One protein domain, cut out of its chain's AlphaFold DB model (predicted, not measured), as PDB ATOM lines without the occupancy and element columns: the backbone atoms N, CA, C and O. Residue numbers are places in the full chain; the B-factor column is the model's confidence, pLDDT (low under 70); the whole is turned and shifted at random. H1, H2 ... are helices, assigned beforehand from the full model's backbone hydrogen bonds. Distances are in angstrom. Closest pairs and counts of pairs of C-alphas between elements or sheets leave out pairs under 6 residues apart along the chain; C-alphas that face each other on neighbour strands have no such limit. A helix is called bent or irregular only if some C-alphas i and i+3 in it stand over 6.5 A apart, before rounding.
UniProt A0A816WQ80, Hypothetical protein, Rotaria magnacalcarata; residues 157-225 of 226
ATOM      1  N   VAL A 157      34.962  -4.993  58.730       51.22
ATOM      2  CA  VAL A 157      34.267  -3.694  58.807       51.22
ATOM      3  C   VAL A 157      34.788  -2.695  57.768       51.22
ATOM      4  O   VAL A 157      34.023  -1.896  57.237       51.22
ATOM      5  N   GLN A 158      36.073  -2.756  57.413       49.16
ATOM      6  CA  GLN A 158      36.655  -1.783  56.483       49.16
ATOM      7  C   GLN A 158      36.057  -1.904  55.071       49.16
ATOM      8  O   GLN A 158      35.654  -0.911  54.473       49.16
ATOM      9  N   THR A 159      35.898  -3.134  54.573       58.16
ATOM     10  CA  THR A 159      35.317  -3.400  53.247       58.16
ATOM     11  C   THR A 159      33.843  -3.013  53.138       58.16
ATOM     12  O   THR A 159      33.392  -2.646  52.055       58.16
ATOM     13  N   SER A 160      33.068  -3.077  54.227       67.31
ATOM     14  CA  SER A 160      31.667  -2.641  54.204       67.31
ATOM     15  C   SER A 160      31.543  -1.116  54.235       67.31
ATOM     16  O   SER A 160      30.674  -0.578  53.549       67.31
ATOM     17  N   LEU A 161      32.427  -0.413  54.953       72.75
ATOM     18  CA  LEU A 161      32.471   1.052  54.969       72.75
ATOM     19  C   LEU A 161      32.814   1.636  53.596       72.75
ATOM     20  O   LEU A 161      32.112   2.535  53.135       72.75
ATOM     21  N   ASP A 162      33.808   1.083  52.899       78.00
ATOM     22  CA  ASP A 162      34.182   1.549  51.557       78.00
ATOM     23  C   ASP A 162      33.025   1.377  50.552       78.00
ATOM     24  O   ASP A 162      32.758   2.253  49.724       78.00
ATOM     25  N   LEU A 163      32.277   0.271  50.666       79.31
ATOM     26  CA  LEU A 163      31.083   0.011  49.856       79.31
ATOM     27  C   LEU A 163      29.931   0.967  50.188       79.31
ATOM     28  O   LEU A 163      29.253   1.449  49.279       79.31
ATOM     29  N   LEU A 164      29.698   1.252  51.472       79.75
ATOM     30  CA  LEU A 164      28.684   2.215  51.906       79.75
ATOM     31  C   LEU A 164      29.025   3.627  51.429       79.75
ATOM     32  O   LEU A 164      28.147   4.333  50.927       79.75
ATOM     33  N   HIS A 165      30.296   4.012  51.517       84.12
ATOM     34  CA  HIS A 165      30.797   5.282  51.017       84.12
ATOM     35  C   HIS A 165      30.570   5.401  49.502       84.12
ATOM     36  O   HIS A 165      29.917   6.342  49.047       84.12
ATOM     37  N   ALA A 166      30.990   4.401  48.720       83.50
ATOM     38  CA  ALA A 166      30.773   4.374  47.274       83.50
ATOM     39  C   ALA A 166      29.282   4.467  46.901       83.50
ATOM     40  O   ALA A 166      28.909   5.265  46.040       83.50
ATOM     41  N   ARG A 167      28.408   3.709  47.578       83.25
ATOM     42  CA  ARG A 167      26.954   3.728  47.331       83.25
ATOM     43  C   ARG A 167      26.318   5.071  47.668       83.25
ATOM     44  O   ARG A 167      25.496   5.566  46.900       83.25
ATOM     45  N   SER A 168      26.718   5.676  48.784       85.38
ATOM     46  CA  SER A 168      26.230   6.992  49.204       85.38
ATOM     47  C   SER A 168      26.589   8.044  48.156       85.38
ATOM     48  O   SER A 168      25.719   8.776  47.677       85.38
ATOM     49  N   TRP A 169      27.847   8.055  47.709       89.25
ATOM     50  CA  TRP A 169      28.292   8.922  46.624       89.25
ATOM     51  C   TRP A 169      27.543   8.675  45.318       89.25
ATOM     52  O   TRP A 169      27.220   9.630  44.613       89.25
ATOM     53  N   ALA A 170      27.227   7.426  44.992       88.25
ATOM     54  CA  ALA A 170      26.505   7.112  43.770       88.25
ATOM     55  C   ALA A 170      25.084   7.710  43.752       88.25
ATOM     56  O   ALA A 170      24.669   8.258  42.732       88.25
ATOM     57  N   ILE A 171      24.376   7.714  44.890       86.62
ATOM     58  CA  ILE A 171      23.070   8.385  45.026       86.62
ATOM     59  C   ILE A 171      23.202   9.884  44.744       86.62
ATOM     60  O   ILE A 171      22.414  10.443  43.976       86.62
ATOM     61  N   PHE A 172      24.207  10.536  45.337       89.75
ATOM     62  CA  PHE A 172      24.469  11.952  45.092       89.75
ATOM     63  C   PHE A 172      24.729  12.214  43.605       89.75
ATOM     64  O   PHE A 172      24.098  13.086  43.006       89.75
ATOM     65  N   TRP A 173      25.608  11.427  42.980       88.69
ATOM     66  CA  TRP A 173      25.968  11.611  41.575       88.69
ATOM     67  C   TRP A 173      24.829  11.292  40.611       88.69
ATOM     68  O   TRP A 173      24.730  11.960  39.588       88.69
ATOM     69  N   HIS A 174      23.912  10.386  40.942       87.38
ATOM     70  CA  HIS A 174      22.682  10.196  40.170       87.38
ATOM     71  C   HIS A 174      21.799  11.442  40.171       87.38
ATOM     72  O   HIS A 174      21.282  11.830  39.129       87.38
ATOM     73  N   LYS A 175      21.659  12.108  41.325       87.38
ATOM     74  CA  LYS A 175      20.926  13.382  41.428       87.38
ATOM     75  C   LYS A 175      21.677  14.540  40.782       87.38
ATOM     76  O   LYS A 175      21.051  15.518  40.375       87.38
ATOM     77  N   TYR A 176      23.001  14.433  40.704       88.31
ATOM     78  CA  TYR A 176      23.852  15.426  40.071       88.31
ATOM     79  C   TYR A 176      23.964  15.242  38.554       88.31
ATOM     80  O   TYR A 176      24.193  16.216  37.856       88.31
ATOM     81  N   SER A 177      23.819  14.046  38.009       86.62
ATOM     82  CA  SER A 177      24.048  13.799  36.581       86.62
ATOM     83  C   SER A 177      23.042  14.538  35.695       86.62
ATOM     84  O   SER A 177      21.893  14.747  36.082       86.62
ATOM     85  N   THR A 178      23.480  14.933  34.504       85.06
ATOM     86  CA  THR A 178      22.614  15.461  33.439       85.06
ATOM     87  C   THR A 178      22.748  14.582  32.200       85.06
ATOM     88  O   THR A 178      23.654  13.758  32.119       85.06
ATOM     89  N   ASN A 179      21.859  14.759  31.219       84.31
ATOM     90  CA  ASN A 179      21.978  14.038  29.946       84.31
ATOM     91  C   ASN A 179      23.288  14.373  29.213       84.31
ATOM     92  O   ASN A 179      23.832  13.509  28.533       84.31
ATOM     93  N   ASP A 180      23.807  15.590  29.405       82.25
ATOM     94  CA  ASP A 180      25.061  16.050  28.797       82.25
ATOM     95  C   ASP A 180      26.317  15.646  29.601       82.25
ATOM     96  O   ASP A 180      27.397  15.528  29.028       82.25
ATOM     97  N   ASP A 181      26.194  15.435  30.919       81.62
ATOM     98  CA  ASP A 181      27.280  15.015  31.829       81.62
ATOM     99  C   ASP A 181      26.796  13.882  32.763       81.62
ATOM    100  O   ASP A 181      26.441  14.133  33.928       81.62
ATOM    101  N   PRO A 182      26.736  12.626  32.273       81.62
ATOM    102  CA  PRO A 182      26.393  11.472  33.095       81.62
ATOM    103  C   PRO A 182      27.579  11.080  33.989       81.62
ATOM    104  O   PRO A 182      28.644  10.674  33.518       81.62
ATOM    105  N   ARG A 183      27.407  11.160  35.313       81.44
ATOM    106  CA  ARG A 183      28.462  10.856  36.290       81.44
ATOM    107  C   ARG A 183      28.324   9.446  36.845       81.44
ATOM    108  O   ARG A 183      27.500   9.175  37.709       81.44
ATOM    109  N   LEU A 184      29.217   8.569  36.386       78.44
ATOM    110  CA  LEU A 184      29.106   7.111  36.557       78.44
ATOM    111  C   LEU A 184      30.128   6.506  37.525       78.44
ATOM    112  O   LEU A 184      30.186   5.291  37.678       78.44
ATOM    113  N   LYS A 185      30.939   7.340  38.188       78.19
ATOM    114  CA  LYS A 185      32.152   6.923  38.920       78.19
ATOM    115  C   LYS A 185      31.928   5.835  39.987       78.19
ATOM    116  O   LYS A 185      32.871   5.132  40.328       78.19
ATOM    117  N   PHE A 186      30.707   5.693  40.497       81.50
ATOM    118  CA  PHE A 186      30.353   4.733  41.550       81.50
ATOM    119  C   PHE A 186      29.172   3.824  41.173       81.50
ATOM    120  O   PHE A 186      28.548   3.227  42.046       81.50
ATOM    121  N   CYS A 187      28.830   3.753  39.886       84.38
ATOM    122  CA  CYS A 187      27.663   3.021  39.393       84.38
ATOM    123  C   CYS A 187      28.026   1.621  38.889       84.38
ATOM    124  O   CYS A 187      29.131   1.397  38.403       84.38
ATOM    125  N   SER A 188      27.064   0.701  38.970       83.50
ATOM    126  CA  SER A 188      27.101  -0.622  38.332       83.50
ATOM    127  C   SER A 188      25.795  -0.853  37.565       83.50
ATOM    128  O   SER A 188      24.749  -0.322  37.951       83.50
ATOM    129  N   ASP A 189      25.847  -1.634  36.488       83.44
ATOM    130  CA  ASP A 189      24.693  -1.998  35.658       83.44
ATOM    131  C   ASP A 189      23.701  -2.937  36.367       83.44
ATOM    132  O   ASP A 189      22.555  -3.072  35.938       83.44
ATOM    133  N   GLU A 190      24.081  -3.520  37.507       83.50
ATOM    134  CA  GLU A 190      23.171  -4.298  38.356       83.50
ATOM    135  C   GLU A 190      21.996  -3.455  38.879       83.50
ATOM    136  O   GLU A 190      20.868  -3.938  39.013       83.50
ATOM    137  N   TRP A 191      22.226  -2.172  39.167       84.56
ATOM    138  CA  TRP A 191      21.252  -1.341  39.881       84.56
ATOM    139  C   TRP A 191      21.109   0.089  39.345       84.56
ATOM    140  O   TRP A 191      20.098   0.721  39.633       84.56
ATOM    141  N   CYS A 192      22.048   0.603  38.546       86.62
ATOM    142  CA  CYS A 192      21.933   1.920  37.916       86.62
ATOM    143  C   CYS A 192      21.058   1.846  36.656       86.62
ATOM    144  O   CYS A 192      21.451   1.241  35.659       86.62
ATOM    145  N   ASP A 193      19.899   2.502  36.676       86.06
ATOM    146  CA  ASP A 193      18.950   2.474  35.555       86.06
ATOM    147  C   ASP A 193      19.505   3.115  34.276       86.06
ATOM    148  O   ASP A 193      19.205   2.647  33.179       86.06
ATOM    149  N   TYR A 194      20.402   4.101  34.396       87.19
ATOM    150  CA  TYR A 194      21.124   4.628  33.240       87.19
ATOM    151  C   TYR A 194      22.039   3.567  32.608       87.19
ATOM    152  O   TYR A 194      21.964   3.339  31.404       87.19
ATOM    153  N   LEU A 195      22.867   2.863  33.389       88.44
ATOM    154  CA  LEU A 195      23.750   1.824  32.839       88.44
ATOM    155  C   LEU A 195      22.963   0.638  32.267       88.44
ATOM    156  O   LEU A 195      23.344   0.101  31.227       88.44
ATOM    157  N   LYS A 196      21.828   0.284  32.882       90.81
ATOM    158  CA  LYS A 196      20.877  -0.678  32.303       90.81
ATOM    159  C   LYS A 196      20.347  -0.189  30.964       90.81
ATOM    160  O   LYS A 196      20.335  -0.954  30.009       90.81
ATOM    161  N   SER A 197      19.985   1.089  30.863       87.94
ATOM    162  CA  SER A 197      19.499   1.655  29.605       87.94
ATOM    163  C   SER A 197      20.552   1.616  28.496       87.94
ATOM    164  O   SER A 197      20.234   1.250  27.369       87.94
ATOM    165  N   VAL A 198      21.823   1.871  28.829       87.88
ATOM    166  CA  VAL A 198      22.950   1.768  27.890       87.88
ATOM    167  C   VAL A 198      23.148   0.324  27.428       87.88
ATOM    168  O   VAL A 198      23.332   0.088  26.236       87.88
ATOM    169  N   ARG A 199      23.079  -0.646  28.348       89.00
ATOM    170  CA  ARG A 199      23.178  -2.079  28.031       89.00
ATOM    171  C   ARG A 199      22.025  -2.549  27.144       89.00
ATOM    172  O   ARG A 199      22.250  -3.258  26.168       89.00
ATOM    173  N   ASP A 200      20.807  -2.151  27.492       90.56
ATOM    174  CA  ASP A 200      19.569  -2.614  26.861       90.56
ATOM    175  C   ASP A 200      19.205  -1.779  25.613       90.56
ATOM    176  O   ASP A 200      18.219  -2.066  24.935       90.56
ATOM    177  N   GLY A 201      19.992  -0.744  25.298       89.06
ATOM    178  CA  GLY A 201      19.781   0.149  24.156       89.06
ATOM    179  C   GLY A 201      18.540   1.039  24.277       89.06
ATOM    180  O   GLY A 201      17.986   1.464  23.264       89.06
ATOM    181  N   THR A 202      18.076   1.305  25.499       89.50
ATOM    182  CA  THR A 202      16.904   2.148  25.771       89.50
ATOM    183  C   THR A 202      17.318   3.578  26.125       89.50
ATOM    184  O   THR A 202      18.437   3.834  26.564       89.50
ATOM    185  N   SER A 203      16.430   4.548  25.899       86.12
ATOM    186  CA  SER A 203      16.689   5.949  26.249       86.12
ATOM    187  C   SER A 203      16.465   6.195  27.741       86.12
ATOM    188  O   SER A 203      15.430   5.791  28.273       86.12
ATOM    189  N   TYR A 204      17.366   6.937  28.384       83.94
ATOM    190  CA  TYR A 204      17.242   7.350  29.781       83.94
ATOM    191  C   TYR A 204      17.413   8.862  29.920       83.94
ATOM    192  O   TYR A 204      18.329   9.443  29.340       83.94
ATOM    193  N   ASP A 205      16.537   9.487  30.707       85.62
ATOM    194  CA  ASP A 205      16.513  10.931  30.929       85.62
ATOM    195  C   ASP A 205      16.791  11.275  32.398       85.62
ATOM    196  O   ASP A 205      15.980  11.030  33.296       85.62
ATOM    197  N   HIS A 206      17.941  11.905  32.632       78.94
ATOM    198  CA  HIS A 206      18.410  12.334  33.945       78.94
ATOM    199  C   HIS A 206      17.623  13.524  34.511       78.94
ATOM    200  O   HIS A 206      17.676  13.772  35.717       78.94
ATOM    201  N   THR A 207      16.887  14.274  33.681       76.62
ATOM    202  CA  THR A 207      16.203  15.500  34.128       76.62
ATOM    203  C   THR A 207      15.026  15.218  35.062       76.62
ATOM    204  O   THR A 207      14.757  16.007  35.966       76.62
ATOM    205  N   SER A 208      14.391  14.053  34.922       76.69
ATOM    206  CA  SER A 208      13.246  13.600  35.725       76.69
ATOM    207  C   SER A 208      13.526  13.490  37.232       76.69
ATOM    208  O   SER A 208      12.610  13.541  38.057       76.69
ATOM    209  N   HIS A 209      14.794  13.333  37.616       73.31
ATOM    210  CA  HIS A 209      15.195  13.044  38.991       73.31
ATOM    211  C   HIS A 209      16.269  13.991  39.534       73.31
ATOM    212  O   HIS A 209      16.682  13.813  40.687       73.31
ATOM    213  N   ALA A 210      16.699  14.972  38.740       80.06
ATOM    214  CA  ALA A 210      17.728  15.935  39.104       80.06
ATOM    215  C   ALA A 210      17.211  16.962  40.123       80.06
ATOM    216  O   ALA A 210      16.103  17.487  40.011       80.06
ATOM    217  N   LEU A 211      18.035  17.267  41.125       84.19
ATOM    218  CA  LEU A 211      17.764  18.352  42.072       84.19
ATOM    219  C   LEU A 211      18.408  19.663  41.585       84.19
ATOM    220  O   LEU A 211      19.418  19.620  40.877       84.19
ATOM    221  N   PRO A 212      17.886  20.842  41.983       88.31
ATOM    222  CA  PRO A 212      18.502  22.120  41.639       88.31
ATOM    223  C   PRO A 212      19.968  22.199  42.084       88.31
ATOM    224  O   PRO A 212      20.309  21.821  43.208       88.31
ATOM    225  N   ARG A 213      20.837  22.753  41.229       86.88
ATOM    226  CA  ARG A 213      22.282  22.836  41.503       86.88
ATOM    227  C   ARG A 213      22.668  23.504  42.818       86.88
ATOM    228  O   ARG A 213      23.459  22.900  43.535       86.88
ATOM    229  N   PRO A 214      22.071  24.644  43.208       89.81
ATOM    230  CA  PRO A 214      22.409  25.274  44.483       89.81
ATOM    231  C   PRO A 214      22.185  24.355  45.694       89.81
ATOM    232  O   PRO A 214      22.947  24.402  46.656       89.81
ATOM    233  N   VAL A 215      21.165  23.489  45.636       89.00
ATOM    234  CA  VAL A 215      20.864  22.515  46.698       89.00
ATOM    235  C   VAL A 215      21.915  21.408  46.714       89.00
ATOM    236  O   VAL A 215      22.439  21.067  47.772       89.00
ATOM    237  N   LEU A 216      22.264  20.875  45.544       89.25
ATOM    238  CA  LEU A 216      23.276  19.828  45.426       89.25
ATOM    239  C   LEU A 216      24.666  20.306  45.845       89.25
ATOM    240  O   LEU A 216      25.356  19.576  46.544       89.25
ATOM    241  N   ASP A 217      25.066  21.523  45.482       90.56
ATOM    242  CA  ASP A 217      26.373  22.072  45.858       90.56
ATOM    243  C   ASP A 217      26.472  22.317  47.374       90.56
ATOM    244  O   ASP A 217      27.533  22.116  47.972       90.56
ATOM    245  N   ALA A 218      25.361  22.690  48.021       89.62
ATOM    246  CA  ALA A 218      25.284  22.782  49.477       89.62
ATOM    247  C   ALA A 218      25.405  21.401  50.143       89.62
ATOM    248  O   ALA A 218      26.158  21.246  51.105       89.62
ATOM    249  N   ILE A 219      24.710  20.391  49.604       89.12
ATOM    250  CA  ILE A 219      24.740  19.011  50.107       89.12
ATOM    251  C   ILE A 219      26.101  18.348  49.855       89.12
ATOM    252  O   ILE A 219      26.574  17.601  50.708       89.12
ATOM    253  N   LYS A 220      26.772  18.639  48.733       89.00
ATOM    254  CA  LYS A 220      28.065  18.040  48.361       89.00
ATOM    255  C   LYS A 220      29.109  18.190  49.466       89.00
ATOM    256  O   LYS A 220      29.873  17.267  49.706       89.00
ATOM    257  N   ARG A 221      29.101  19.322  50.176       87.44
ATOM    258  CA  ARG A 221      30.025  19.589  51.291       87.44
ATOM    259  C   ARG A 221      29.897  18.575  52.428       87.44
ATOM    260  O   ARG A 221      30.883  18.295  53.092       87.44
ATOM    261  N   ILE A 222      28.696  18.035  52.638       85.38
ATOM    262  CA  ILE A 222      28.440  16.975  53.619       85.38
ATOM    263  C   ILE A 222      29.069  15.672  53.123       85.38
ATOM    264  O   ILE A 222      29.770  15.010  53.878       85.38
ATOM    265  N   PHE A 223      28.887  15.345  51.840       81.94
ATOM    266  CA  PHE A 223      29.490  14.161  51.225       81.94
ATOM    267  C   PHE A 223      31.022  14.220  51.196       81.94
ATOM    268  O   PHE A 223      31.658  13.211  51.453       81.94
ATOM    269  N   ASP A 224      31.615  15.392  50.947       82.31
ATOM    270  CA  ASP A 224      33.074  15.590  50.993       82.31
ATOM    271  C   ASP A 224      33.668  15.385  52.405       82.31
ATOM    272  O   ASP A 224      34.882  15.257  52.535       82.31
ATOM    273  N   SER A 225      32.834  15.396  53.452       76.81
ATOM    274  CA  SER A 225      33.246  15.192  54.849       76.81
ATOM    275  C   SER A 225      33.009  13.775  55.385       76.81
ATOM    276  O   SER A 225      33.353  13.520  56.540       76.81
TER     277      SER A 225
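AT A GLANCE: This is residues 157 to 225 of the 226 residues of the protein "Hypothetical protein" of Rotaria magnacalcarata (UniProt A0A816WQ80). A long, straight helix, H1, makes one side of a flat, rather open arrangement, and H4 runs back next to its later part, nearly antiparallel to it, while the small helix H2 lies away from both, across a long looping stretch, residues 177 to 192. Residues 157 to 162 of H1 stick out free. The printed part has 69 residues with four named helices, in the order H1, H2, H3, H4, and no named strand; the class is all helix. It is only just compact, close to loose, with a radius of gyration of the C-alphas of 13.0 A, and the C-alphas span 37 by 31 by 14 A.

IN THESE COORDINATES: The longest helix, H1, is residues 157 to 176, 28.7 A from first to last C-alpha, from C-alpha 157 at (34.267, -3.694, 58.807) to C-alpha 176 at (23.852, 15.426, 40.071). H4 is residues 213 to 223, 14.9 A long, and ends with C-alpha 223 at (29.490, 14.161, 51.225). H2 is residues 193 to 200, 10.1 A long. H3 is residues 206 to 209, 6.0 A long; it is neither bent nor irregular, but only just: C-alphas 206 and 209 are 6.0 A apart.

HOW THE PARTS SIT: H1 and H4 touch, with residues 169 to 176 of H1 alone; their closest C-alphas, those of Tyr 176 and Leu 216, are 7.0 A apart. They run opposite ways at a shallow tilt of 7 degrees. H1 and H3 only just touch, with 3 pairs of C-alphas within 8 A and with residues 174 to 175 of H1 alone; the closest C-alphas are those of Lys 175 and His 209, 6.2 A apart. H3 and H4 are apart. H2 touches no helix: it is apart from H1 and H4, and only just apart from H3, with a closest distance of 8.2 A between C-alphas. In H1 and H2 every O i to N i+4 pair is within hydrogen-bond range, in H4 5 of 7 are, and H3 is too short for such a pair.

THE WHOLE: The two C-alphas farthest apart, those of Val 157 and Ser 203, are 38.2 A apart, and the first and last printed C-alphas are 19.3 A apart. The printed part has no cut. The link from H1 to H2, 16 residues, is long; those from H2 to H3 and from H3 to H4 are tight. The mean pLDDT of the printed part is 83.1, and residues 157 to 160 are under 70.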